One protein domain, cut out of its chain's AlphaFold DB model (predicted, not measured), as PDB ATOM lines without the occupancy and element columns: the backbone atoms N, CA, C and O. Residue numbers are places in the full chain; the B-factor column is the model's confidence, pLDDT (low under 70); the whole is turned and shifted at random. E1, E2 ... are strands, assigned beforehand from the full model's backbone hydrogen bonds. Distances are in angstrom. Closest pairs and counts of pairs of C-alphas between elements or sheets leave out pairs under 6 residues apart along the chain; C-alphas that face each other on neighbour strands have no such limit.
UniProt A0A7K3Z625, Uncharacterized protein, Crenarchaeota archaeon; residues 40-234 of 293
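This is residues 40 to 234 of the 293 residues of an uncharacterized protein of Crenarchaeota archaeon (UniProt A0A7K3Z625). Two strongly twisted sheets stand partly face to face, E1, E4, E8 and E9 curled like part of a barrel and E5, E10, E11 and E12 opposite; they meet where E1 comes beside E12, as a loose body that is not closed. Arms lead away from it: the hairpin E2 and E3 continues E1 and E4, the hairpin E10 and E11 bends away from the body, and the hairpin E6 and E7, on long links, sticks out with residues 114 to 119. The printed part has 195 residues, no named helix and twelve strands, E1 to E12 in chain order; the class is all strand, with under half of the residues, 96, in named elements. The first sheet has the order E1, E4, E8, E9 and is mixed. The whole is loose, with a radius of gyration of the C-alphas of 20.2 A and spans of 60, 49 and 34 A.

E1, residues 40 to 46, is the antiparallel neighbour of E4, residues 69 to 76, with N 41 and O 74 2.8 A apart. E1 runs on at 33 degrees into E2, residues 49 to 54, which forms a hairpin with E3, residues 61 to 66; N 51 and O 64 are 2.9 A apart. E3 runs on into E4, also at 33 degrees. E8, residues 137 to 147, is antiparallel to E4, with N 73 and O 140 2.8 A apart, and parallel to E9, residues 175 to 179, with N 145 and O 175 3.0 A apart. E10, residues 183 to 201, bends by 93 degrees at residue 195. On one side of it lies E5, residues 86 to 95, antiparallel, with N 88 and O 191 2.8 A apart. On the other side lie E11, residues 211 to 222, with N 196 and O 216 2.8 A apart, and E12, residues 229 to 232, with N 186 and O 229 2.8 A apart, both antiparallel to E10. The closest C-alphas of E1 and E12, Lys 43 and Ile 231, are 6.4 A apart. E4 and E10 are near each other, while E8 and E10 are apart. E6, residues 112 to 115, and E7, residues 118 to 121, form a hairpin, with N 120 and O 113 3.1 A apart.

E1 begins at C-alpha 40, (7.417, -4.774, -26.838). E8 measures 31.5 A, E5 30.5 A and E11 30.3 A. E10, the longest strand, measures 41.8 A and ends at C-alpha 201, (37.538, -26.602, -16.623). E12 ends at C-alpha 232, (6.396, -10.048, -42.452).

The two C-alphas farthest apart, Leu 60 and Pro 207, are 63.0 A apart. The printed part has no cut. The long links are E5 to E6, E7 to E8 and E8 to E9. Mean pLDDT of the printed part is 76.8; residues 106 to 128, 148 to 173 and 202 to 209 are under 70.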
ATOM      1  N   PHE A  40       6.467  -4.961 -25.753       95.94
ATOM      2  CA  PHE A  40       7.417  -4.774 -26.838       95.94
ATOM      3  C   PHE A  40       6.700  -4.394 -28.123       95.94
ATOM      4  O   PHE A  40       5.478  -4.446 -28.196       95.94
ATOM      5  N   THR A  41       7.455  -3.985 -29.132       96.12
ATOM      6  CA  THR A  41       7.007  -3.907 -30.522       96.12
ATOM      7  C   THR A  41       8.113  -4.417 -31.420       96.12
ATOM      8  O   THR A  41       9.285  -4.142 -31.151       96.12
ATOM      9  N   VAL A  42       7.758  -5.096 -32.503       95.12
ATOM     10  CA  VAL A  42       8.725  -5.609 -33.477       95.12
ATOM     11  C   VAL A  42       8.410  -5.098 -34.881       95.12
ATOM     12  O   VAL A  42       7.249  -5.018 -35.281       95.12
ATOM     13  N   LYS A  43       9.445  -4.722 -35.635       94.12
ATOM     14  CA  LYS A  43       9.314  -4.273 -37.027       94.12
ATOM     15  C   LYS A  43      10.482  -4.726 -37.889       94.12
ATOM     16  O   LYS A  43      11.613  -4.809 -37.420       94.12
ATOM     17  N   PHE A  44      10.203  -4.945 -39.168       92.44
ATOM     18  CA  PHE A  44      11.228  -5.062 -40.197       92.44
ATOM     19  C   PHE A  44      11.632  -3.663 -40.685       92.44
ATOM     20  O   PHE A  44      10.770  -2.825 -40.967       92.44
ATOM     21  N   VAL A  45      12.935  -3.413 -40.782       91.25
ATOM     22  CA  VAL A  45      13.526  -2.157 -41.245       91.25
ATOM     23  C   VAL A  45      14.470  -2.470 -42.400       91.25
ATOM     24  O   VAL A  45      15.464  -3.171 -42.233       91.25
ATOM     25  N   ASN A  46      14.170  -1.931 -43.581       89.62
ATOM     26  CA  ASN A  46      15.097  -1.955 -44.706       89.62
ATOM     27  C   ASN A  46      15.966  -0.692 -44.654       89.62
ATOM     28  O   ASN A  46      15.496   0.392 -44.999       89.62
ATOM     29  N   ALA A  47      17.212  -0.835 -44.199       85.38
ATOM     30  CA  ALA A  47      18.212   0.233 -44.199       85.38
ATOM     31  C   ALA A  47      19.318  -0.008 -45.245       85.38
ATOM     32  O   ALA A  47      20.432   0.502 -45.100       85.38
ATOM     33  N   SER A  48      19.023  -0.812 -46.275       85.12
ATOM     34  CA  SER A  48      19.948  -1.147 -47.361       85.12
ATOM     35  C   SER A  48      20.291   0.091 -48.189       85.12
ATOM     36  O   SER A  48      19.455   0.975 -48.392       85.12
ATOM     37  N   TYR A  49      21.528   0.169 -48.671       84.88
ATOM     38  CA  TYR A  49      22.041   1.328 -49.402       84.88
ATOM     39  C   TYR A  49      22.950   0.891 -50.550       84.88
ATOM     40  O   TYR A  49      23.468  -0.222 -50.560       84.88
ATOM     41  N   SER A  50      23.125   1.760 -51.545       90.00
ATOM     42  CA  SER A  50      24.033   1.502 -52.666       90.00
ATOM     43  C   SER A  50      25.353   2.236 -52.464       90.00
ATOM     44  O   SER A  50      25.379   3.394 -52.045       90.00
ATOM     45  N   ILE A  51      26.452   1.549 -52.761       89.25
ATOM     46  CA  ILE A  51      27.796   2.113 -52.802       89.25
ATOM     47  C   ILE A  51      28.294   1.990 -54.238       89.25
ATOM     48  O   ILE A  51      28.187   0.931 -54.852       89.25
ATOM     49  N   THR A  52      28.855   3.068 -54.775       93.44
ATOM     50  CA  THR A  52      29.565   3.022 -56.055       93.44
ATOM     51  C   THR A  52      31.023   2.674 -55.790       93.44
ATOM     52  O   THR A  52      31.738   3.475 -55.191       93.44
ATOM     53  N   ASN A  53      31.465   1.507 -56.250       90.31
ATOM     54  CA  ASN A  53      32.854   1.068 -56.148       90.31
ATOM     55  C   ASN A  53      33.502   1.049 -57.534       90.31
ATOM     56  O   ASN A  53      32.890   0.632 -58.515       90.31
ATOM     57  N   THR A  54      34.751   1.501 -57.629       93.88
ATOM     58  CA  THR A  54      35.530   1.371 -58.863       93.88
ATOM     59  C   THR A  54      36.170  -0.009 -58.896       93.88
ATOM     60  O   THR A  54      36.980  -0.344 -58.030       93.88
ATOM     61  N   ASN A  55      35.817  -0.815 -59.892       88.75
ATOM     62  CA  ASN A  55      36.396  -2.137 -60.076       88.75
ATOM     63  C   ASN A  55      37.901  -1.999 -60.404       88.75
ATOM     64  O   ASN A  55      38.249  -1.362 -61.404       88.75
ATOM     65  N   PRO A  56      38.812  -2.593 -59.605       91.06
ATOM     66  CA  PRO A  56      40.253  -2.400 -59.770       91.06
ATOM     67  C   PRO A  56      40.820  -3.048 -61.041       91.06
ATOM     68  O   PRO A  56      41.924  -2.704 -61.456       91.06
ATOM     69  N   TYR A  57      40.086  -3.972 -61.666       91.50
ATOM     70  CA  TYR A  57      40.517  -4.680 -62.872       91.50
ATOM     71  C   TYR A  57      40.004  -4.037 -64.166       91.50
ATOM     72  O   TYR A  57      40.619  -4.217 -65.215       91.50
ATOM     73  N   THR A  58      38.892  -3.295 -64.111       94.12
ATOM     74  CA  THR A  58      38.249  -2.704 -65.302       94.12
ATOM     75  C   THR A  58      38.240  -1.175 -65.300       94.12
ATOM     76  O   THR A  58      38.058  -0.573 -66.356       94.12
ATOM     77  N   GLY A  59      38.425  -0.531 -64.143       92.25
ATOM     78  CA  GLY A  59      38.330   0.924 -63.986       92.25
ATOM     79  C   GLY A  59      36.905   1.476 -64.101       92.25
ATOM     80  O   GLY A  59      36.718   2.692 -64.084       92.25
ATOM     81  N   LEU A  60      35.897   0.606 -64.224       93.81
ATOM     82  CA  LEU A  60      34.494   0.998 -64.307       93.81
ATOM     83  C   LEU A  60      33.891   1.153 -62.911       93.81
ATOM     84  O   LEU A  60      34.229   0.422 -61.979       93.81
ATOM     85  N   ASN A  61      32.974   2.109 -62.787       93.31
ATOM     86  CA  ASN A  61      32.172   2.283 -61.585       93.31
ATOM     87  C   ASN A  61      31.014   1.285 -61.598       93.31
ATOM     88  O   ASN A  61      30.172   1.319 -62.493       93.31
ATOM     89  N   GLU A  62      30.970   0.429 -60.588       91.94
ATOM     90  CA  GLU A  62      29.932  -0.571 -60.381       91.94
ATOM     91  C   GLU A  62      29.098  -0.182 -59.154       91.94
ATOM     92  O   GLU A  62      29.630   0.211 -58.112       91.94
ATOM     93  N   LEU A  63      27.771  -0.256 -59.287       89.75
ATOM     94  CA  LEU A  63      26.849  -0.076 -58.166       89.75
ATOM     95  C   LEU A  63      26.749  -1.392 -57.399       89.75
ATOM     96  O   LEU A  63      26.212  -2.375 -57.906       89.75
ATOM     97  N   GLN A  64      27.237  -1.392 -56.166       86.50
ATOM     98  CA  GLN A  64      27.084  -2.491 -55.228       86.50
ATOM     99  C   GLN A  64      25.940  -2.171 -54.263       86.50
ATOM    100  O   GLN A  64      25.969  -1.149 -53.573       86.50
ATOM    101  N   LEU A  65      24.939  -3.048 -54.194       85.25
ATOM    102  CA  LEU A  65      23.916  -2.983 -53.152       85.25
ATOM    103  C   LEU A  65      24.470  -3.617 -51.874       85.25
ATOM    104  O   LEU A  65      24.976  -4.739 -51.902       85.25
ATOM    105  N   VAL A  66      24.391  -2.889 -50.766       82.19
ATOM    106  CA  VAL A  66      24.722  -3.393 -49.436       82.19
ATOM    107  C   VAL A  66      23.423  -3.621 -48.684       82.19
ATOM    108  O   VAL A  66      22.737  -2.667 -48.300       82.19
ATOM    109  N   ASP A  67      23.097  -4.896 -48.480       81.62
ATOM    110  CA  ASP A  67      21.944  -5.302 -47.689       81.62
ATOM    111  C   ASP A  67      22.177  -4.957 -46.217       81.62
ATOM    112  O   ASP A  67      23.145  -5.391 -45.593       81.62
ATOM    113  N   ASN A  68      21.267  -4.168 -45.658       85.06
ATOM    114  CA  ASN A  68      21.289  -3.752 -44.257       85.06
ATOM    115  C   ASN A  68      19.867  -3.832 -43.689       85.06
ATOM    116  O   ASN A  68      19.315  -2.889 -43.122       85.06
ATOM    117  N   ASN A  69      19.238  -4.977 -43.942       88.44
ATOM    118  CA  ASN A  69      17.917  -5.304 -43.440       88.44
ATOM    119  C   ASN A  69      18.019  -5.739 -41.978       88.44
ATOM    120  O   ASN A  69      18.864  -6.564 -41.628       88.44
ATOM    121  N   THR A  70      17.146  -5.218 -41.123       90.25
ATOM    122  CA  THR A  70      17.137  -5.536 -39.694       90.25
ATOM    123  C   THR A  70      15.722  -5.785 -39.181       90.25
ATOM    124  O   THR A  70      14.741  -5.241 -39.688       90.25
ATOM    125  N   VAL A  71      15.602  -6.627 -38.156       91.06
ATOM    126  CA  VAL A  71      14.438  -6.650 -37.269       91.06
ATOM    127  C   VAL A  71      14.774  -5.809 -36.049       91.06
ATOM    128  O   VAL A  71      15.730  -6.107 -35.335       91.06
ATOM    129  N   GLU A  72      13.981  -4.771 -35.809       92.88
ATOM    130  CA  GLU A  72      14.084  -3.917 -34.630       92.88
ATOM    131  C   GLU A  72      13.028  -4.354 -33.611       92.88
ATOM    132  O   GLU A  72      11.826  -4.328 -33.895       92.88
ATOM    133  N   ILE A  73      13.479  -4.747 -32.420       93.44
ATOM    134  CA  ILE A  73      12.638  -5.072 -31.270       93.44
ATOM    135  C   ILE A  73      12.808  -3.972 -30.234       93.44
ATOM    136  O   ILE A  73      13.875  -3.800 -29.646       93.44
ATOM    137  N   LYS A  74      11.735  -3.228 -29.993       94.75
ATOM    138  CA  LYS A  74      11.669  -2.202 -28.959       94.75
ATOM    139  C   LYS A  74      10.972  -2.785 -27.741       94.75
ATOM    140  O   LYS A  74       9.837  -3.221 -27.871       94.75
ATOM    141  N   ILE A  75      11.619  -2.777 -26.584       94.19
ATOM    142  CA  ILE A  75      11.084  -3.337 -25.337       94.19
ATOM    143  C   ILE A  75      10.920  -2.212 -24.320       94.19
ATOM    144  O   ILE A  75      11.844  -1.424 -24.114       94.19
ATOM    145  N   ASN A  76       9.756  -2.164 -23.681       92.81
ATOM    146  CA  ASN A  76       9.435  -1.315 -22.544       92.81
ATOM    147  C   ASN A  76       9.174  -2.203 -21.331       92.81
ATOM    148  O   ASN A  76       8.449  -3.196 -21.415       92.81
ATOM    149  N   ASN A  77       9.738  -1.831 -20.190       87.81
ATOM    150  CA  ASN A  77       9.484  -2.538 -18.945       87.81
ATOM    151  C   ASN A  77       9.438  -1.556 -17.771       87.81
ATOM    152  O   ASN A  77       9.891  -0.414 -17.874       87.81
ATOM    153  N   GLN A  78       8.889  -2.007 -16.647       81.25
ATOM    154  CA  GLN A  78       8.827  -1.217 -15.422       81.25
ATOM    155  C   GLN A  78      10.236  -0.868 -14.911       81.25
ATOM    156  O   GLN A  78      11.113  -1.734 -14.951       81.25
ATOM    157  N   PRO A  79      10.470   0.351 -14.391       79.38
ATOM    158  CA  PRO A  79      11.744   0.699 -13.776       79.38
ATOM    159  C   PRO A  79      12.166  -0.347 -12.741       79.38
ATOM    160  O   PRO A  79      11.367  -0.760 -11.901       79.38
ATOM    161  N   TRP A  80      13.427  -0.763 -12.794       81.12
ATOM    162  CA  TRP A  80      13.990  -1.733 -11.863       81.12
ATOM    163  C   TRP A  80      15.019  -1.050 -10.971       81.12
ATOM    164  O   TRP A  80      15.974  -0.456 -11.468       81.12
ATOM    165  N   GLN A  81      14.822  -1.112  -9.654       72.19
ATOM    166  CA  GLN A  81      15.746  -0.533  -8.679       72.19
ATOM    167  C   GLN A  81      16.101  -1.565  -7.611       72.19
ATOM    168  O   GLN A  81      15.543  -1.572  -6.517       72.19
ATOM    169  N   HIS A  82      17.059  -2.431  -7.934       73.94
ATOM    170  CA  HIS A  82      17.704  -3.320  -6.972       73.94
ATOM    171  C   HIS A  82      19.219  -3.219  -7.131       73.94
ATOM    172  O   HIS A  82      19.739  -3.352  -8.230       73.94
ATOM    173  N   SER A  83      19.941  -2.987  -6.034       75.88
ATOM    174  CA  SER A  83      21.395  -2.759  -6.058       75.88
ATOM    175  C   SER A  83      22.217  -3.992  -6.446       75.88
ATOM    176  O   SER A  83      23.370  -3.850  -6.838       75.88
ATOM    177  N   THR A  84      21.642  -5.188  -6.317       83.88
ATOM    178  CA  THR A  84      22.328  -6.472  -6.551       83.88
ATOM    179  C   THR A  84      21.831  -7.190  -7.804       83.88
ATOM    180  O   THR A  84      22.512  -8.079  -8.303       83.88
ATOM    181  N   TYR A  85      20.660  -6.807  -8.317       87.00
ATOM    182  CA  TYR A  85      19.995  -7.504  -9.412       87.00
ATOM    183  C   TYR A  85      19.727  -6.571 -10.579       87.00
ATOM    184  O   TYR A  85      19.309  -5.430 -10.393       87.00
ATOM    185  N   GLN A  86      19.843  -7.115 -11.777       89.12
ATOM    186  CA  GLN A  86      19.612  -6.432 -13.031       89.12
ATOM    187  C   GLN A  86      18.518  -7.154 -13.827       89.12
ATOM    188  O   GLN A  86      18.366  -8.374 -13.730       89.12
ATOM    189  N   ILE A  87      17.743  -6.403 -14.613       90.25
ATOM    190  CA  ILE A  87      16.802  -6.995 -15.569       90.25
ATOM    191  C   ILE A  87      17.508  -7.270 -16.885       90.25
ATOM    192  O   ILE A  87      18.175  -6.391 -17.430       90.25
ATOM    193  N   TYR A  88      17.287  -8.472 -17.399       91.31
ATOM    194  CA  TYR A  88      17.724  -8.945 -18.704       91.31
ATOM    195  C   TYR A  88      16.506  -9.358 -19.536       91.31
ATOM    196  O   TYR A  88      15.448  -9.666 -18.982       91.31
ATOM    197  N   TYR A  89      16.646  -9.403 -20.861       91.56
ATOM    198  CA  TYR A  89      15.567  -9.816 -21.762       91.56
ATOM    199  C   TYR A  89      15.906 -11.088 -22.529       91.56
ATOM    200  O   TYR A  89      16.826 -11.099 -23.343       91.56
ATOM    201  N   ASN A  90      15.111 -12.138 -22.325       92.12
ATOM    202  CA  ASN A  90      15.113 -13.292 -23.214       92.12
ATOM    203  C   ASN A  90      14.134 -13.047 -24.366       92.12
ATOM    204  O   ASN A  90      13.029 -12.542 -24.159       92.12
ATOM    205  N   ILE A  91      14.538 -13.392 -25.583       91.94
ATOM    206  CA  ILE A  91      13.752 -13.190 -26.798       91.94
ATOM    207  C   ILE A  91      13.709 -14.515 -27.525       91.94
ATOM    208  O   ILE A  91      14.745 -15.147 -27.702       91.94
ATOM    209  N   ARG A  92      12.527 -14.917 -27.981       91.69
ATOM    210  CA  ARG A  92      12.365 -16.116 -28.797       91.69
ATOM    211  C   ARG A  92      11.607 -15.826 -30.076       91.69
ATOM    212  O   ARG A  92      10.754 -14.939 -30.116       91.69
ATOM    213  N   VAL A  93      11.925 -16.600 -31.104       91.88
ATOM    214  CA  VAL A  93      11.359 -16.481 -32.446       91.88
ATOM    215  C   VAL A  93      10.950 -17.850 -32.977       91.88
ATOM    216  O   VAL A  93      11.558 -18.864 -32.629       91.88
ATOM    217  N   LYS A  94       9.921 -17.884 -33.822       91.12
ATOM    218  CA  LYS A  94       9.583 -19.037 -34.667       91.12
ATOM    219  C   LYS A  94       8.915 -18.581 -35.969       91.12
ATOM    220  O   LYS A  94       8.386 -17.467 -36.016       91.12
ATOM    221  N   PRO A  95       8.849 -19.427 -37.008       91.75
ATOM    222  CA  PRO A  95       7.944 -19.200 -38.128       91.75
ATOM    223  C   PRO A  95       6.484 -19.165 -37.655       91.75
ATOM    224  O   PRO A  95       6.060 -19.936 -36.785       91.75
ATOM    225  N   SER A  96       5.676 -18.283 -38.239       93.38
ATOM    226  CA  SER A  96       4.275 -18.147 -37.812       93.38
ATOM    227  C   SER A  96       3.434 -19.383 -38.140       93.38
ATOM    228  O   SER A  96       2.549 -19.758 -37.375       93.38
ATOM    229  N   PHE A  97       3.757 -20.069 -39.238       91.19
ATOM    230  CA  PHE A  97       2.988 -21.210 -39.745       91.19
ATOM    231  C   PHE A  97       3.506 -22.588 -39.292       91.19
ATOM    232  O   PHE A  97       2.987 -23.604 -39.746       91.19
ATOM    233  N   GLY A  98       4.516 -22.654 -38.418       86.19
ATOM    234  CA  GLY A  98       5.047 -23.921 -37.904       86.19
ATOM    235  C   GLY A  98       6.422 -23.794 -37.244       86.19
ATOM    236  O   GLY A  98       6.975 -22.704 -37.155       86.19
ATOM    237  N   GLY A  99       6.984 -24.924 -36.808       85.50
ATOM    238  CA  GLY A  99       8.276 -24.979 -36.114       85.50
ATOM    239  C   GLY A  99       8.192 -24.663 -34.617       85.50
ATOM    240  O   GLY A  99       7.155 -24.232 -34.108       85.50
ATOM    241  N   ASP A 100       9.306 -24.892 -33.925       88.00
ATOM    242  CA  ASP A 100       9.432 -24.678 -32.485       88.00
ATOM    243  C   ASP A 100       9.992 -23.288 -32.165       88.00
ATOM    244  O   ASP A 100      10.705 -22.668 -32.955       88.00
ATOM    245  N   TRP A 101       9.674 -22.798 -30.968       90.38
ATOM    246  CA  TRP A 101      10.277 -21.578 -30.442       90.38
ATOM    247  C   TRP A 101      11.778 -21.756 -30.230       90.38
ATOM    248  O   TRP A 101      12.207 -22.671 -29.532       90.38
ATOM    249  N   THR A 102      12.561 -20.826 -30.769       86.00
ATOM    250  CA  THR A 102      14.010 -20.763 -30.571       86.00
ATOM    251  C   THR A 102      14.364 -19.504 -29.800       86.00
ATOM    252  O   THR A 102      14.029 -18.399 -30.226       86.00
ATOM    253  N   GLU A 103      15.029 -19.664 -28.658       85.50
ATOM    254  CA  GLU A 103      15.552 -18.546 -27.872       85.50
ATOM    255  C   GLU A 103      16.801 -17.963 -28.551       85.50
ATOM    256  O   GLU A 103      17.720 -18.689 -28.933       85.50
ATOM    257  N   LEU A 104      16.828 -16.640 -28.710       81.88
ATOM    258  CA  LEU A 104      17.958 -15.885 -29.254       81.88
ATOM    259  C   LEU A 104      19.067 -15.693 -28.211       81.88
ATOM    260  O   LEU A 104      20.181 -15.328 -28.574       81.88
ATOM    261  N   TYR A 105      18.769 -15.936 -26.931       75.50
ATOM    262  CA  TYR A 105      19.707 -15.869 -25.814       75.50
ATOM    263  C   TYR A 105      19.393 -16.962 -24.778       75.50
ATOM    264  O   TYR A 105      18.232 -17.319 -24.619       75.50
ATOM    265  N   PRO A 106      20.384 -17.456 -24.018       63.97
ATOM    266  CA  PRO A 106      21.812 -17.323 -24.291       63.97
ATOM    267  C   PRO A 106      22.179 -18.110 -25.557       63.97
ATOM    268  O   PRO A 106      21.656 -19.204 -25.783       63.97
ATOM    269  N   LEU A 107      23.106 -17.601 -26.378       55.66
ATOM    270  CA  LEU A 107      23.594 -18.371 -27.530       55.66
ATOM    271  C   LEU A 107      24.376 -19.581 -27.021       55.66
ATOM    272  O   LEU A 107      25.559 -19.484 -26.690       55.66
ATOM    273  N   ARG A 108      23.728 -20.748 -26.955       45.41
ATOM    274  CA  ARG A 108      24.441 -21.989 -26.661       45.41
ATOM    275  C   ARG A 108      25.404 -22.271 -27.799       45.41
ATOM    276  O   ARG A 108      25.010 -22.415 -28.955       45.41
ATOM    277  N   ASN A 109      26.684 -22.381 -27.468       42.88
ATOM    278  CA  ASN A 109      27.648 -22.951 -28.385       42.88
ATOM    279  C   ASN A 109      27.594 -24.466 -28.366       42.88
ATOM    280  O   ASN A 109      27.946 -25.072 -27.361       42.88
ATOM    281  N   GLN A 110      27.181 -25.060 -29.483       40.78
ATOM    282  CA  GLN A 110      27.344 -26.491 -29.724       40.78
ATOM    283  C   GLN A 110      28.423 -26.803 -30.769       40.78
ATOM    284  O   GLN A 110      28.536 -27.951 -31.187       40.78
ATOM    285  N   THR A 111      29.254 -25.843 -31.198       41.50
ATOM    286  CA  THR A 111      30.368 -26.164 -32.097       41.50
ATOM    287  C   THR A 111      31.635 -26.466 -31.305       41.50
ATOM    288  O   THR A 111      32.474 -25.611 -31.035       41.50
ATOM    289  N   SER A 112      31.803 -27.741 -30.952       44.31
ATOM    290  CA  SER A 112      33.141 -28.326 -30.890       44.31
ATOM    291  C   SER A 112      33.626 -28.500 -32.330       44.31
ATOM    292  O   SER A 112      33.019 -29.268 -33.078       44.31
ATOM    293  N   SER A 113      34.683 -27.801 -32.744       46.88
ATOM    294  CA  SER A 113      35.353 -28.117 -34.008       46.88
ATOM    295  C   SER A 113      36.539 -29.037 -33.736       46.88
ATOM    296  O   SER A 113      37.321 -28.832 -32.803       46.88
ATOM    297  N   TYR A 114      36.634 -30.100 -34.533       38.97
ATOM    298  CA  TYR A 114      37.779 -30.998 -34.557       38.97
ATOM    299  C   TYR A 114      38.539 -30.734 -35.849       38.97
ATOM    300  O   TYR A 114      38.099 -31.130 -36.929       38.97
ATOM    301  N   THR A 115      39.674 -30.052 -35.738       42.78
ATOM    302  CA  THR A 115      40.539 -29.764 -36.884       42.78
ATOM    303  C   THR A 115      41.957 -30.182 -36.515       42.78
ATOM    304  O   THR A 115      42.474 -29.786 -35.475       42.78
ATOM    305  N   ASN A 116      42.595 -31.007 -37.351       51.56
ATOM    306  CA  ASN A 116      43.980 -31.466 -37.170       51.56
ATOM    307  C   ASN A 116      44.285 -32.143 -35.818       51.56
ATOM    308  O   ASN A 116      45.355 -31.942 -35.250       51.56
ATOM    309  N   GLY A 117      43.363 -32.947 -35.279       45.75
ATOM    310  CA  GLY A 117      43.607 -33.663 -34.021       45.75
ATOM    311  C   GLY A 117      43.439 -32.823 -32.754       45.75
ATOM    312  O   GLY A 117      43.546 -33.369 -31.658       45.75
ATOM    313  N   VAL A 118      43.144 -31.527 -32.890       42.88
ATOM    314  CA  VAL A 118      42.913 -30.607 -31.777       42.88
ATOM    315  C   VAL A 118      41.414 -30.357 -31.652       42.88
ATOM    316  O   VAL A 118      40.758 -29.928 -32.601       42.88
ATOM    317  N   PHE A 119      40.872 -30.642 -30.469       45.19
ATOM    318  CA  PHE A 119      39.549 -30.165 -30.089       45.19
ATOM    319  C   PHE A 119      39.672 -28.695 -29.711       45.19
ATOM    320  O   PHE A 119      40.200 -28.365 -28.648       45.19
ATOM    321  N   THR A 120      39.180 -27.812 -30.571       44.25
ATOM    322  CA  THR A 120      39.049 -26.401 -30.222       44.25
ATOM    323  C   THR A 120      37.648 -26.222 -29.661       44.25
ATOM    324  O   THR A 120      36.668 -26.097 -30.396       44.25
ATOM    325  N   TYR A 121      37.532 -26.269 -28.336       48.28
ATOM    326  CA  TYR A 121      36.319 -25.810 -27.675       48.28
ATOM    327  C   TYR A 121      36.276 -24.301 -27.867       48.28
ATOM    328  O   TYR A 121      37.124 -23.575 -27.351       48.28
ATOM    329  N   ALA A 122      35.338 -23.822 -28.676       46.12
ATOM    330  CA  ALA A 122      35.117 -22.393 -28.766       46.12
ATOM    331  C   ALA A 122      34.681 -21.910 -27.376       46.12
ATOM    332  O   ALA A 122      33.694 -22.419 -26.837       46.12
ATOM    333  N   ASN A 123      35.463 -20.982 -26.808       43.16
ATOM    334  CA  ASN A 123      35.212 -20.367 -25.507       43.16
ATOM    335  C   ASN A 123      33.714 -20.097 -25.355       43.16
ATOM    336  O   ASN A 123      33.075 -19.531 -26.249       43.16
ATOM    337  N   TYR A 124      33.156 -20.565 -24.239       46.12
ATOM    338  CA  TYR A 124      31.750 -20.409 -23.899       46.12
ATOM    339  C   TYR A 124      31.517 -18.962 -23.457       46.12
ATOM    340  O   TYR A 124      31.270 -18.675 -22.293       46.12
ATOM    341  N   ILE A 125      31.673 -18.028 -24.389       46.38
ATOM    342  CA  ILE A 125      31.287 -16.647 -24.168       46.38
ATOM    343  C   ILE A 125      29.772 -16.664 -24.291       46.38
ATOM    344  O   ILE A 125      29.233 -16.834 -25.382       46.38
ATOM    345  N   ILE A 126      29.102 -16.608 -23.144       50.09
ATOM    346  CA  ILE A 126      27.660 -16.441 -23.055       50.09
ATOM    347  C   ILE A 126      27.409 -15.026 -23.576       50.09
ATOM    348  O   ILE A 126      27.789 -14.081 -22.891       50.09
ATOM    349  N   PRO A 127      26.835 -14.815 -24.773       54.47
ATOM    350  CA  PRO A 127      26.337 -13.489 -25.077       54.47
ATOM    351  C   PRO A 127      25.219 -13.235 -24.084       54.47
ATOM    352  O   PRO A 127      24.218 -13.960 -24.041       54.47
ATOM    353  N   GLU A 128      25.463 -12.257 -23.228       66.88
ATOM    354  CA  GLU A 128      24.537 -11.896 -22.181       66.88
ATOM    355  C   GLU A 128      23.253 -11.389 -22.829       66.88
ATOM    356  O   GLU A 128      23.268 -10.648 -23.819       66.88
ATOM    357  N   ALA A 129      22.123 -11.842 -22.287       75.50
ATOM    358  CA  ALA A 129      20.833 -11.294 -22.655       75.50
ATOM    359  C   ALA A 129      20.875  -9.753 -22.525       75.50
ATOM    360  O   ALA A 129      21.510  -9.231 -21.609       75.50
ATOM    361  N   PRO A 130      20.222  -9.001 -23.423       83.00
ATOM    362  CA  PRO A 130      20.218  -7.549 -23.365       83.00
ATOM    363  C   PRO A 130      19.765  -7.044 -21.994       83.00
ATOM    364  O   PRO A 130      18.710  -7.437 -21.493       83.00
ATOM    365  N   ILE A 131      20.562  -6.156 -21.406       84.38
ATOM    366  CA  ILE A 131      20.303  -5.569 -20.095       84.38
ATOM    367  C   ILE A 131      19.308  -4.417 -20.232       84.38
ATOM    368  O   ILE A 131      19.416  -3.586 -21.132       84.38
ATOM    369  N   MET A 132      18.361  -4.324 -19.304       82.31
ATOM    370  CA  MET A 132      17.480  -3.172 -19.175       82.31
ATOM    371  C   MET A 132      18.273  -1.907 -18.816       82.31
ATOM    372  O   MET A 132      18.836  -1.832 -17.723       82.31
ATOM    373  N   PRO A 133      18.285  -0.881 -19.684       78.75
ATOM    374  CA  PRO A 133      18.910   0.389 -19.355       78.75
ATOM    375  C   PRO A 133      18.067   1.161 -18.332       78.75
ATOM    376  O   PRO A 133      16.850   0.987 -18.235       78.75
ATOM    377  N   ASN A 134      18.704   2.109 -17.643       75.62
ATOM    378  CA  ASN A 134      18.049   3.001 -16.675       75.62
ATOM    379  C   ASN A 134      16.876   3.809 -17.270       75.62
ATOM    380  O   ASN A 134      16.048   4.326 -16.526       75.62
ATOM    381  N   SER A 135      16.798   3.931 -18.601       73.50
ATOM    382  CA  SER A 135      15.714   4.608 -19.324       73.50
ATOM    383  C   SER A 135      14.385   3.847 -19.320       73.50
ATOM    384  O   SER A 135      13.377   4.409 -19.739       73.50
ATOM    385  N   GLY A 136      14.358   2.575 -18.908       78.81
ATOM    386  CA  GLY A 136      13.139   1.761 -18.946       78.81
ATOM    387  C   GLY A 136      12.830   1.126 -20.309       78.81
ATOM    388  O   GLY A 136      11.906   0.323 -20.431       78.81
ATOM    389  N   GLN A 137      13.605   1.481 -21.338       86.81
ATOM    390  CA  GLN A 137      13.348   1.127 -22.730       86.81
ATOM    391  C   GLN A 137      14.645   0.777 -23.456       86.81
ATOM    392  O   GLN A 137      15.613   1.535 -23.390       86.81
ATOM    393  N   ILE A 138      14.632  -0.325 -24.204       89.62
ATOM    394  CA  ILE A 138      15.750  -0.776 -25.042       89.62
ATOM    395  C   ILE A 138      15.280  -1.058 -26.470       89.62
ATOM    396  O   ILE A 138      14.145  -1.477 -26.693       89.62
ATOM    397  N   VAL A 139      16.166  -0.825 -27.438       89.44
ATOM    398  CA  VAL A 139      15.986  -1.212 -28.838       89.44
ATOM    399  C   VAL A 139      17.072  -2.219 -29.194       89.44
ATOM    400  O   VAL A 139      18.254  -1.945 -28.998       89.44
ATOM    401  N   ILE A 140      16.667  -3.380 -29.697       88.62
ATOM    402  CA  ILE A 140      17.549  -4.487 -30.064       88.62
ATOM    403  C   ILE A 140      17.380  -4.747 -31.554       88.62
ATOM    404  O   ILE A 140      16.257  -4.881 -32.035       88.62
ATOM    405  N   ASN A 141      18.495  -4.829 -32.273       88.31
ATOM    406  CA  ASN A 141      18.507  -5.008 -33.717       88.31
ATOM    407  C   ASN A 141      19.099  -6.369 -34.079       88.31
ATOM    408  O   ASN A 141      20.218  -6.682 -33.674       88.31
ATOM    409  N   PHE A 142      18.372  -7.136 -34.885       85.75
ATOM    410  CA  PHE A 142      18.833  -8.398 -35.456       85.75
ATOM    411  C   PHE A 142      19.007  -8.229 -36.963       85.75
ATOM    412  O   PHE A 142      18.013  -7.983 -37.651       85.75
ATOM    413  N   PRO A 143      20.229  -8.338 -37.505       84.44
ATOM    414  CA  PRO A 143      20.416  -8.305 -38.946       84.44
ATOM    415  C   PRO A 143      19.717  -9.500 -39.602       84.44
ATOM    416  O   PRO A 143      19.746 -10.623 -39.089       84.44
ATOM    417  N   VAL A 144      19.085  -9.242 -40.744       84.06
ATOM    418  CA  VAL A 144      18.351 -10.231 -41.531       84.06
ATOM    419  C   VAL A 144      19.062 -10.419 -42.853       84.06
ATOM    420  O   VAL A 144      19.335  -9.450 -43.559       84.06
ATOM    421  N   THR A 145      19.293 -11.672 -43.224       80.06
ATOM    422  CA  THR A 145      19.712 -12.026 -44.581       80.06
ATOM    423  C   THR A 145      18.579 -12.817 -45.228       80.06
ATOM    424  O   THR A 145      18.460 -14.023 -44.978       80.06
ATOM    425  N   PRO A 146      17.693 -12.152 -45.993       71.56
ATOM    426  CA  PRO A 146      16.619 -12.838 -46.688       71.56
ATOM    427  C   PRO A 146      17.187 -13.824 -47.709       71.56
ATOM    428  O   PRO A 146      18.228 -13.563 -48.308       71.56
ATOM    429  N   THR A 147      16.499 -14.942 -47.927       72.19
ATOM    430  CA  THR A 147      16.842 -15.895 -48.995       72.19
ATOM    431  C   THR A 147      15.727 -15.955 -50.030       72.19
ATOM    432  O   THR A 147      14.549 -15.885 -49.690       72.19
ATOM    433  N   GLU A 148      16.075 -16.099 -51.303       65.75
ATOM    434  CA  GLU A 148      15.092 -16.365 -52.362       65.75
ATOM    435  C   GLU A 148      14.709 -17.855 -52.427       65.75
ATOM    436  O   GLU A 148      13.681 -18.213 -53.003       65.75
ATOM    437  N   TYR A 149      15.502 -18.733 -51.802       59.09
ATOM    438  CA  TYR A 149      15.322 -20.179 -51.872       59.09
ATOM    439  C   TYR A 149      14.528 -20.712 -50.673       59.09
ATOM    440  O   TYR A 149      15.005 -20.758 -49.539       59.09
ATOM    441  N   TYR A 150      13.307 -21.179 -50.943       52.94
ATOM    442  CA  TYR A 150      12.522 -21.986 -50.006       52.94
ATOM    443  C   TYR A 150      13.240 -23.323 -49.753       52.94
ATOM    444  O   TYR A 150      13.262 -24.182 -50.631       52.94
ATOM    445  N   GLY A 151      13.824 -23.514 -48.564       50.78
ATOM    446  CA  GLY A 151      14.392 -24.810 -48.160       50.78
ATOM    447  C   GLY A 151      15.656 -24.750 -47.305       50.78
ATOM    448  O   GLY A 151      15.918 -25.695 -46.569       50.78
ATOM    449  N   GLU A 152      16.386 -23.631 -47.300       48.22
ATOM    450  CA  GLU A 152      17.489 -23.401 -46.346       48.22
ATOM    451  C   GLU A 152      16.986 -22.863 -44.994       48.22
ATOM    452  O   GLU A 152      17.699 -22.175 -44.270       48.22
ATOM    453  N   SER A 153      15.722 -23.149 -44.662       43.62
ATOM    454  CA  SER A 153      14.993 -22.611 -43.513       43.62
ATOM    455  C   SER A 153      15.446 -23.258 -42.202       43.62
ATOM    456  O   SER A 153      14.695 -23.974 -41.544       43.62
ATOM    457  N   GLY A 154      16.695 -23.017 -41.832       49.12
ATOM    458  CA  GLY A 154      17.128 -22.972 -40.451       49.12
ATOM    459  C   GLY A 154      17.473 -21.520 -40.168       49.12
ATOM    460  O   GLY A 154      18.345 -20.958 -40.828       49.12
ATOM    461  N   TYR A 155      16.791 -20.894 -39.213       52.78
ATOM    462  CA  TYR A 155      17.310 -19.678 -38.589       52.78
ATOM    463  C   TYR A 155      18.621 -20.079 -37.912       52.78
ATOM    464  O   TYR A 155      18.631 -20.601 -36.800       52.78
ATOM    465  N   ASP A 156      19.722 -19.933 -38.640       52.41
ATOM    466  CA  ASP A 156      21.049 -20.208 -38.122       52.41
ATOM    467  C   ASP A 156      21.545 -18.947 -37.430       52.41
ATOM    468  O   ASP A 156      21.772 -17.909 -38.064       52.41
ATOM    469  N   ILE A 157      21.703 -19.037 -36.112       50.62
ATOM    470  CA  ILE A 157      22.373 -18.002 -35.346       50.62
ATOM    471  C   ILE A 157      23.873 -18.131 -35.622       50.62
ATOM    472  O   ILE A 157      24.644 -18.703 -34.845       50.62
ATOM    473  N   LYS A 158      24.297 -17.576 -36.758       51.34
ATOM    474  CA  LYS A 158      25.710 -17.525 -37.112       51.34
ATOM    475  C   LYS A 158      26.424 -16.509 -36.244       51.34
ATOM    476  O   LYS A 158      26.045 -15.348 -36.160       51.34
ATOM    477  N   ARG A 159      27.522 -16.944 -35.638       50.62
ATOM    478  CA  ARG A 159      28.439 -16.048 -34.948       50.62
ATOM    479  C   ARG A 159      29.385 -15.416 -35.944       50.62
ATOM    480  O   ARG A 159      30.221 -16.110 -36.516       50.62
ATOM    481  N   TYR A 160      29.292 -14.104 -36.097       49.97
ATOM    482  CA  TYR A 160      30.383 -13.344 -36.687       49.97
ATOM    483  C   TYR A 160      31.406 -13.010 -35.609       49.97
ATOM    484  O   TYR A 160      31.071 -12.408 -34.596       49.97
ATOM    485  N   TYR A 161      32.649 -13.430 -35.831       48.47
ATOM    486  CA  TYR A 161      33.792 -12.995 -35.042       48.47
ATOM    487  C   TYR A 161      34.343 -11.715 -35.671       48.47
ATOM    488  O   TYR A 161      34.776 -11.729 -36.822       48.47
ATOM    489  N   PHE A 162      34.302 -10.612 -34.927       44.06
ATOM    490  CA  PHE A 162      34.987  -9.374 -35.295       44.06
ATOM    491  C   PHE A 162      36.250  -9.269 -34.433       44.06
ATOM    492  O   PHE A 162      36.188  -8.834 -33.288       44.06
ATOM    493  N   GLY A 163      37.381  -9.754 -34.948       48.31
ATOM    494  CA  GLY A 163      38.669  -9.740 -34.254       48.31
ATOM    495  C   GLY A 163      39.782 -10.364 -35.098       48.31
ATOM    496  O   GLY A 163      39.518 -11.032 -36.097       48.31
ATOM    497  N   ASP A 164      41.035 -10.153 -34.703       52.16
ATOM    498  CA  ASP A 164      42.240 -10.698 -35.353       52.16
ATOM    499  C   ASP A 164      42.644 -12.096 -34.836       52.16
ATOM    500  O   ASP A 164      43.694 -12.624 -35.197       52.16
ATOM    501  N   GLY A 165      41.814 -12.704 -33.984       52.78
ATOM    502  CA  GLY A 165      42.070 -13.984 -33.323       52.78
ATOM    503  C   GLY A 165      42.668 -13.846 -31.920       52.78
ATOM    504  O   GLY A 165      42.820 -14.861 -31.244       52.78
ATOM    505  N   THR A 166      42.983 -12.625 -31.461       48.41
ATOM    506  CA  THR A 166      43.603 -12.362 -30.145       48.41
ATOM    507  C   THR A 166      42.692 -11.654 -29.136       48.41
ATOM    508  O   THR A 166      43.036 -11.587 -27.957       48.41
ATOM    509  N   GLN A 167      41.521 -11.164 -29.559       47.12
ATOM    510  CA  GLN A 167      40.557 -10.447 -28.707       47.12
ATOM    511  C   GLN A 167      39.227 -11.208 -28.571       47.12
ATOM    512  O   GLN A 167      38.836 -11.956 -29.475       47.12
ATOM    513  N   GLU A 168      38.535 -11.014 -27.443       48.66
ATOM    514  CA  GLU A 168      37.169 -11.503 -27.210       48.66
ATOM    515  C   GLU A 168      36.226 -10.906 -28.267       48.66
ATOM    516  O   GLU A 168      36.073  -9.693 -28.372       48.66
ATOM    517  N   GLY A 169      35.633 -11.757 -29.107       48.62
ATOM    518  CA  GLY A 169      34.748 -11.307 -30.180       48.62
ATOM    519  C   GLY A 169      33.347 -10.975 -29.667       48.62
ATOM    520  O   GLY A 169      32.819 -11.663 -28.797       48.62
ATOM    521  N   HIS A 170      32.711  -9.962 -30.256       50.28
ATOM    522  CA  HIS A 170      31.288  -9.698 -30.040       50.28
ATOM    523  C   HIS A 170      30.437 -10.689 -30.835       50.28
ATOM    524  O   HIS A 170      30.617 -10.838 -32.042       50.28
ATOM    525  N   TYR A 171      29.493 -11.348 -30.167       57.25
ATOM    526  CA  TYR A 171      28.569 -12.283 -30.800       57.25
ATOM    527  C   TYR A 171      27.223 -11.617 -31.052       57.25
ATOM    528  O   TYR A 171      26.639 -11.019 -30.151       57.25
ATOM    529  N   PHE A 172      26.709 -11.771 -32.269       60.41
ATOM    530  CA  PHE A 172      25.397 -11.272 -32.666       60.41
ATOM    531  C   PHE A 172      24.533 -12.436 -33.142       60.41
ATOM    532  O   PHE A 172      25.037 -13.362 -33.779       60.41
ATOM    533  N   ALA A 173      23.238 -12.386 -32.834       67.69
ATOM    534  CA  ALA A 173      22.269 -13.286 -33.436       67.69
ATOM    535  C   ALA A 173      21.843 -12.728 -34.801       67.69
ATOM    536  O   ALA A 173      21.450 -11.566 -34.907       67.69
ATOM    537  N   PHE A 174      21.927 -13.561 -35.835       72.19
ATOM    538  CA  PHE A 174      21.479 -13.237 -37.186       72.19
ATOM    539  C   PHE A 174      20.242 -14.062 -37.521       72.19
ATOM    540  O   PHE A 174      20.158 -15.240 -37.180       72.19
ATOM    541  N   LEU A 175      19.291 -13.441 -38.213       78.19
ATOM    542  CA  LEU A 175      18.128 -14.124 -38.761       78.19
ATOM    543  C   LEU A 175      18.409 -14.442 -40.234       78.19
ATOM    544  O   LEU A 175      18.289 -13.582 -41.107       78.19
ATOM    545  N   HIS A 176      18.834 -15.677 -40.497       77.19
ATOM    546  CA  HIS A 176      19.180 -16.163 -41.834       77.19
ATOM    547  C   HIS A 176      18.106 -17.111 -42.391       77.19
ATOM    548  O   HIS A 176      17.369 -17.733 -41.627       77.19
ATOM    549  N   GLY A 177      18.023 -17.232 -43.721       76.69
ATOM    550  CA  GLY A 177      17.204 -18.262 -44.373       76.69
ATOM    551  C   GLY A 177      15.700 -17.970 -44.399       76.69
ATOM    552  O   GLY A 177      14.893 -18.886 -44.550       76.69
ATOM    553  N   ILE A 178      15.304 -16.702 -44.245       83.19
ATOM    554  CA  ILE A 178      13.894 -16.299 -44.169       83.19
ATOM    555  C   ILE A 178      13.490 -15.647 -45.494       83.19
ATOM    556  O   ILE A 178      14.064 -14.615 -45.847       83.19
ATOM    557  N   PRO A 179      12.538 -16.213 -46.254       86.31
ATOM    558  CA  PRO A 179      12.152 -15.635 -47.531       86.31
ATOM    559  C   PRO A 179      11.401 -14.316 -47.369       86.31
ATOM    560  O   PRO A 179      10.709 -14.091 -46.371       86.31
ATOM    561  N   TYR A 180      11.492 -13.449 -48.382       87.31
ATOM    562  CA  TYR A 180      10.618 -12.281 -48.482       87.31
ATOM    563  C   TYR A 180       9.145 -12.717 -48.467       87.31
ATOM    564  O   TYR A 180       8.763 -13.699 -49.102       87.31
ATOM    565  N   GLY A 181       8.316 -12.008 -47.700       89.25
ATOM    566  CA  GLY A 181       6.935 -12.406 -47.409       89.25
ATOM    567  C   GLY A 181       6.796 -13.465 -46.306       89.25
ATOM    568  O   GLY A 181       5.676 -13.752 -45.886       89.25
ATOM    569  N   GLY A 182       7.903 -14.024 -45.806       89.25
ATOM    570  CA  GLY A 182       7.911 -14.939 -44.669       89.25
ATOM    571  C   GLY A 182       7.436 -14.255 -43.387       89.25
ATOM    572  O   GLY A 182       7.774 -13.096 -43.138       89.25
ATOM    573  N   GLN A 183       6.654 -14.979 -42.581       92.94
ATOM    574  CA  GLN A 183       6.114 -14.478 -41.316       92.94
ATOM    575  C   GLN A 183       6.840 -15.081 -40.118       92.94
ATOM    576  O   GLN A 183       7.067 -16.295 -40.065       92.94
ATOM    577  N   LEU A 184       7.189 -14.220 -39.164       92.69
ATOM    578  CA  LEU A 184       7.869 -14.591 -37.929       92.69
ATOM    579  C   LEU A 184       7.084 -14.107 -36.724       92.69
ATOM    580  O   LEU A 184       6.685 -12.946 -36.678       92.69
ATOM    581  N   ASP A 185       6.961 -14.983 -35.736       95.31
ATOM    582  CA  ASP A 185       6.377 -14.701 -34.434       95.31
ATOM    583  C   ASP A 185       7.487 -14.457 -33.413       95.31
ATOM    584  O   ASP A 185       8.443 -15.230 -33.341       95.31
ATOM    585  N   PHE A 186       7.327 -13.426 -32.588       95.25
ATOM    586  CA  PHE A 186       8.260 -13.052 -31.529       95.25
ATOM    587  C   PHE A 186       7.578 -13.030 -30.167       95.25
ATOM    588  O   PHE A 186       6.410 -12.649 -30.057       95.25
ATOM    589  N   GLN A 187       8.337 -13.388 -29.132       96.31
ATOM    590  CA  GLN A 187       7.981 -13.180 -27.730       96.31
ATOM    591  C   GLN A 187       9.206 -12.755 -26.919       96.31
ATOM    592  O   GLN A 187      10.347 -13.052 -27.278       96.31
ATOM    593  N   VAL A 188       8.945 -12.072 -25.810       95.12
ATOM    594  CA  VAL A 188       9.944 -11.491 -24.912       95.12
ATOM    595  C   VAL A 188       9.613 -11.887 -23.475       95.12
ATOM    596  O   VAL A 188       8.449 -11.939 -23.085       95.12
ATOM    597  N   GLN A 189      10.639 -12.155 -22.682       94.44
ATOM    598  CA  GLN A 189      10.548 -12.450 -21.258       94.44
ATOM    599  C   GLN A 189      11.567 -11.589 -20.507       94.44
ATOM    600  O   GLN A 189      12.685 -11.393 -20.978       94.44
ATOM    601  N   ALA A 190      11.185 -11.072 -19.339       92.81
ATOM    602  CA  ALA A 190      12.118 -10.414 -18.431       92.81
ATOM    603  C   ALA A 190      12.712 -11.440 -17.468       92.81
ATOM    604  O   ALA A 190      11.990 -12.257 -16.897       92.81
ATOM    605  N   LEU A 191      14.018 -11.353 -17.258       91.94
ATOM    606  CA  LEU A 191      14.771 -12.159 -16.311       91.94
ATOM    607  C   LEU A 191      15.383 -11.238 -15.261       91.94
ATOM    608  O   LEU A 191      15.921 -10.189 -15.602       91.94
ATOM    609  N   VAL A 192      15.329 -11.641 -13.998       89.94
ATOM    610  CA  VAL A 192      16.123 -11.033 -12.931       89.94
ATOM    611  C   VAL A 192      17.396 -11.842 -12.824       89.94
ATOM    612  O   VAL A 192      17.330 -13.047 -12.572       89.94
ATOM    613  N   GLY A 193      18.532 -11.189 -13.028       88.81
ATOM    614  CA  GLY A 193      19.827 -11.825 -12.878       88.81
ATOM    615  C   GLY A 193      20.799 -11.007 -12.052       88.81
ATOM    616  O   GLY A 193      20.576  -9.825 -11.785       88.81
ATOM    617  N   HIS A 194      21.881 -11.652 -11.650       86.75
ATOM    618  CA  HIS A 194      22.994 -11.035 -10.947       86.75
ATOM    619  C   HIS A 194      24.319 -11.550 -11.510       86.75
ATOM    620  O   HIS A 194      24.379 -12.612 -12.136       86.75
ATOM    621  N   ASN A 195      25.380 -10.777 -11.281       86.94
ATOM    622  CA  ASN A 195      26.730 -11.204 -11.620       86.94
ATOM    623  C   ASN A 195      27.117 -12.375 -10.719       86.94
ATOM    624  O   ASN A 195      27.134 -12.239  -9.496       86.94
ATOM    625  N   ASP A 196      27.467 -13.488 -11.338       86.50
ATOM    626  CA  ASP A 196      27.955 -14.693 -10.687       86.50
ATOM    627  C   ASP A 196      29.252 -15.143 -11.374       86.50
ATOM    628  O   ASP A 196      29.761 -14.504 -12.301       86.50
ATOM    629  N   THR A 197      29.822 -16.246 -10.916       83.62
ATOM    630  CA  THR A 197      30.950 -16.890 -11.570       83.62
ATOM    631  C   THR A 197      30.693 -18.375 -11.722       83.62
ATOM    632  O   THR A 197      30.172 -19.025 -10.822       83.62
ATOM    633  N   TYR A 198      31.107 -18.942 -12.850       78.88
ATOM    634  CA  TYR A 198      31.087 -20.386 -13.045       78.88
ATOM    635  C   TYR A 198      32.511 -20.927 -13.118       78.88
ATOM    636  O   TYR A 198      33.432 -20.268 -13.609       78.88
ATOM    637  N   TRP A 199      32.703 -22.141 -12.606       81.69
ATOM    638  CA  TRP A 199      33.988 -22.821 -12.681       81.69
ATOM    639  C   TRP A 199      34.192 -23.402 -14.082       81.69
ATOM    640  O   TRP A 199      33.487 -24.329 -14.491       81.69
ATOM    641  N   TYR A 200      35.169 -22.868 -14.812       75.56
ATOM    642  CA  TYR A 200      35.558 -23.355 -16.128       75.56
ATOM    643  C   TYR A 200      36.710 -24.356 -16.014       75.56
ATOM    644  O   TYR A 200      37.773 -24.053 -15.462       75.56
ATOM    645  N   VAL A 201      36.515 -25.551 -16.574       76.88
ATOM    646  CA  VAL A 201      37.538 -26.602 -16.623       76.88
ATOM    647  C   VAL A 201      38.362 -26.435 -17.898       76.88
ATOM    648  O   VAL A 201      37.828 -26.531 -18.999       76.88
ATOM    649  N   MET A 202      39.674 -26.214 -17.761       68.56
ATOM    650  CA  MET A 202      40.567 -25.979 -18.909       68.56
ATOM    651  C   MET A 202      40.746 -27.207 -19.803       68.56
ATOM    652  O   MET A 202      41.042 -27.066 -20.988       68.56
ATOM    653  N   HIS A 203      40.606 -28.408 -19.240       65.44
ATOM    654  CA  HIS A 203      40.863 -29.646 -19.955       65.44
ATOM    655  C   HIS A 203      39.850 -30.736 -19.561       65.44
ATOM    656  O   HIS A 203      39.797 -31.121 -18.393       65.44
ATOM    657  N   PRO A 204      39.047 -31.263 -20.505       61.28
ATOM    658  CA  PRO A 204      37.987 -32.220 -20.192       61.28
ATOM    659  C   PRO A 204      38.493 -33.650 -19.955       61.28
ATOM    660  O   PRO A 204      37.712 -34.500 -19.526       61.28
ATOM    661  N   LEU A 205      39.771 -33.950 -20.231       62.62
ATOM    662  CA  LEU A 205      40.317 -35.287 -19.975       62.62
ATOM    663  C   LEU A 205      40.677 -35.459 -18.497       62.62
ATOM    664  O   LEU A 205      41.298 -34.589 -17.893       62.62
ATOM    665  N   TRP A 206      40.292 -36.609 -17.947       49.06
ATOM    666  CA  TRP A 206      40.549 -36.988 -16.562       49.06
ATOM    667  C   TRP A 206      42.019 -37.392 -16.341       49.06
ATOM    668  O   TRP A 206      42.574 -38.094 -17.191       49.06
ATOM    669  N   PRO A 207      42.635 -37.057 -15.190       62.66
ATOM    670  CA  PRO A 207      42.097 -36.224 -14.112       62.66
ATOM    671  C   PRO A 207      41.988 -34.751 -14.521       62.66
ATOM    672  O   PRO A 207      42.852 -34.237 -15.225       62.66
ATOM    673  N   GLN A 208      40.929 -34.079 -14.057       63.34
ATOM    674  CA  GLN A 208      40.729 -32.645 -14.283       63.34
ATOM    675  C   GLN A 208      41.890 -31.868 -13.643       63.34
ATOM    676  O   GLN A 208      41.929 -31.683 -12.428       63.34
ATOM    677  N   TYR A 209      42.863 -31.450 -14.452       63.31
ATOM    678  CA  TYR A 209      43.966 -30.598 -14.014       63.31
ATOM    679  C   TYR A 209      43.672 -29.149 -14.393       63.31
ATOM    680  O   TYR A 209      43.712 -28.781 -15.565       63.31
ATOM    681  N   GLY A 210      43.430 -28.328 -13.372       73.75
ATOM    682  CA  GLY A 210      43.276 -26.885 -13.512       73.75
ATOM    683  C   GLY A 210      41.876 -26.426 -13.927       73.75
ATOM    684  O   GLY A 210      41.092 -27.136 -14.556       73.75
ATOM    685  N   GLY A 211      41.573 -25.194 -13.544       79.56
ATOM    686  CA  GLY A 211      40.358 -24.475 -13.885       79.56
ATOM    687  C   GLY A 211      40.438 -23.057 -13.339       79.56
ATOM    688  O   GLY A 211      41.344 -22.731 -12.565       79.56
ATOM    689  N   TYR A 212      39.525 -22.209 -13.777       80.94
ATOM    690  CA  TYR A 212      39.413 -20.842 -13.289       80.94
ATOM    691  C   TYR A 212      37.949 -20.417 -13.272       80.94
ATOM    692  O   TYR A 212      37.128 -20.937 -14.028       80.94
ATOM    693  N   TYR A 213      37.618 -19.480 -12.389       81.81
ATOM    694  CA  TYR A 213      36.301 -18.861 -12.376       81.81
ATOM    695  C   TYR A 213      36.198 -17.860 -13.527       81.81
ATOM    696  O   TYR A 213      37.086 -17.026 -13.708       81.81
ATOM    697  N   GLN A 214      35.119 -17.952 -14.297       77.31
ATOM    698  CA  GLN A 214      34.740 -16.960 -15.301       77.31
ATOM    699  C   GLN A 214      33.467 -16.251 -14.861       77.31
ATOM    700  O   GLN A 214      32.593 -16.879 -14.262       77.31
ATOM    701  N   SER A 215      33.359 -14.962 -15.181       77.94
ATOM    702  CA  SER A 215      32.129 -14.197 -14.980       77.94
ATOM    703  C   SER A 215      30.964 -14.845 -15.730       77.94
ATOM    704  O   SER A 215      31.113 -15.304 -16.862       77.94
ATOM    705  N   ALA A 216      29.806 -14.881 -15.086       79.19
ATOM    706  CA  ALA A 216      28.542 -15.315 -15.655       79.19
ATOM    707  C   ALA A 216      27.405 -14.443 -15.124       79.19
ATOM    708  O   ALA A 216      27.549 -13.716 -14.146       79.19
ATOM    709  N   THR A 217      26.246 -14.551 -15.763       83.38
ATOM    710  CA  THR A 217      24.989 -14.056 -15.204       83.38
ATOM    711  C   THR A 217      24.166 -15.252 -14.742       83.38
ATOM    712  O   THR A 217      23.839 -16.125 -15.551       83.38
ATOM    713  N   ALA A 218      23.828 -15.296 -13.456       84.88
ATOM    714  CA  ALA A 218      22.828 -16.218 -12.931       84.88
ATOM    715  C   ALA A 218      21.442 -15.570 -13.031       84.88
ATOM    716  O   ALA A 218      21.312 -14.366 -12.814       84.88
ATOM    717  N   TYR A 219      20.414 -16.353 -13.369       88.94
ATOM    718  CA  TYR A 219      19.028 -15.885 -13.459       88.94
ATOM    719  C   TYR A 219      18.182 -16.530 -12.360       88.94
ATOM    720  O   TYR A 219      17.995 -17.746 -12.353       88.94
ATOM    721  N   ASP A 220      17.642 -15.714 -11.456       87.50
ATOM    722  CA  ASP A 220      16.941 -16.192 -10.256       87.50
ATOM    723  C   ASP A 220      15.421 -16.229 -10.428       87.50
ATOM    724  O   ASP A 220      14.721 -17.054  -9.831       87.50
ATOM    725  N   LYS A 221      14.885 -15.304 -11.232       89.94
ATOM    726  CA  LYS A 221      13.450 -15.164 -11.506       89.94
ATOM    727  C   LYS A 221      13.220 -14.811 -12.965       89.94
ATOM    728  O   LYS A 221      14.021 -14.118 -13.585       89.94
ATOM    729  N   ALA A 222      12.074 -15.230 -13.482       91.81
ATOM    730  CA  ALA A 222      11.619 -14.896 -14.820       91.81
ATOM    731  C   ALA A 222      10.145 -14.488 -14.783       91.81
ATOM    732  O   ALA A 222       9.375 -15.014 -13.975       91.81
ATOM    733  N   SER A 223       9.753 -13.563 -15.654       93.69
ATOM    734  CA  SER A 223       8.342 -13.276 -15.910       93.69
ATOM    735  C   SER A 223       7.718 -14.356 -16.799       93.69
ATOM    736  O   SER A 223       8.405 -15.238 -17.319       93.69
ATOM    737  N   SER A 224       6.403 -14.303 -17.001       95.44
ATOM    738  CA  SER A 224       5.778 -15.034 -18.106       95.44
ATOM    739  C   SER A 224       6.235 -14.466 -19.457       95.44
ATOM    740  O   SER A 224       6.649 -13.311 -19.553       95.44
ATOM    741  N   TRP A 225       6.131 -15.264 -20.517       96.38
ATOM    742  CA  TRP A 225       6.333 -14.768 -21.878       96.38
ATOM    743  C   TRP A 225       5.280 -13.719 -22.247       96.38
ATOM    744  O   TRP A 225       4.112 -13.847 -21.875       96.38
ATOM    745  N   SER A 226       5.694 -12.702 -22.999       96.94
ATOM    746  CA  SER A 226       4.796 -11.707 -23.578       96.94
ATOM    747  C   SER A 226       3.878 -12.300 -24.652       96.94
ATOM    748  O   SER A 226       4.069 -13.423 -25.131       96.94
ATOM    749  N   ASN A 227       2.867 -11.523 -25.045       96.56
ATOM    750  CA  ASN A 227       2.001 -11.868 -26.171       96.56
ATOM    751  C   ASN A 227       2.803 -11.962 -27.474       96.56
ATOM    752  O   ASN A 227       3.778 -11.242 -27.675       96.56
ATOM    753  N   THR A 228       2.363 -12.824 -28.386       96.75
ATOM    754  CA  THR A 228       3.018 -12.984 -29.685       96.75
ATOM    755  C   THR A 228       2.841 -11.742 -30.551       96.75
ATOM    756  O   THR A 228       1.724 -11.246 -30.694       96.75
ATOM    757  N   GLN A 229       3.921 -11.290 -31.187       95.94
ATOM    758  CA  GLN A 229       3.848 -10.337 -32.293       95.94
ATOM    759  C   GLN A 229       4.406 -10.936 -33.567       95.94
ATOM    760  O   GLN A 229       5.467 -11.556 -33.548       95.94
ATOM    761  N   THR A 230       3.696 -10.704 -34.664       95.25
ATOM    762  CA  THR A 230       4.040 -11.242 -35.974       95.25
ATOM    763  C   THR A 230       4.536 -10.128 -36.884       95.25
ATOM    764  O   THR A 230       3.918  -9.065 -36.964       95.25
ATOM    765  N   ILE A 231       5.628 -10.373 -37.604       93.88
ATOM    766  CA  ILE A 231       6.095  -9.501 -38.689       93.88
ATOM    767  C   ILE A 231       6.165 -10.267 -40.001       93.88
ATOM    768  O   ILE A 231       6.246 -11.493 -40.009       93.88
ATOM    769  N   ILE A 232       6.201  -9.521 -41.103       93.12
ATOM    770  CA  ILE A 232       6.396 -10.048 -42.452       93.12
ATOM    771  C   ILE A 232       7.708  -9.482 -43.005       93.12
ATOM    772  O   ILE A 232       7.876  -8.264 -43.084       93.12
ATOM    773  N   ILE A 233       8.644 -10.349 -43.389       90.12
ATOM    774  CA  ILE A 233       9.938  -9.927 -43.941       90.12
ATOM    775  C   ILE A 233       9.734  -9.235 -45.290       90.12
ATOM    776  O   ILE A 233       9.033  -9.742 -46.165       90.12
ATOM    777  N   GLY A 234      10.358  -8.069 -45.468       87.44
ATOM    778  CA  GLY A 234      10.210  -7.249 -46.674       87.44
ATOM    779  C   GLY A 234       9.007  -6.312 -46.681       87.44
ATOM    780  O   GLY A 234       8.862  -5.547 -47.630       87.44
TER     781      GLY A 234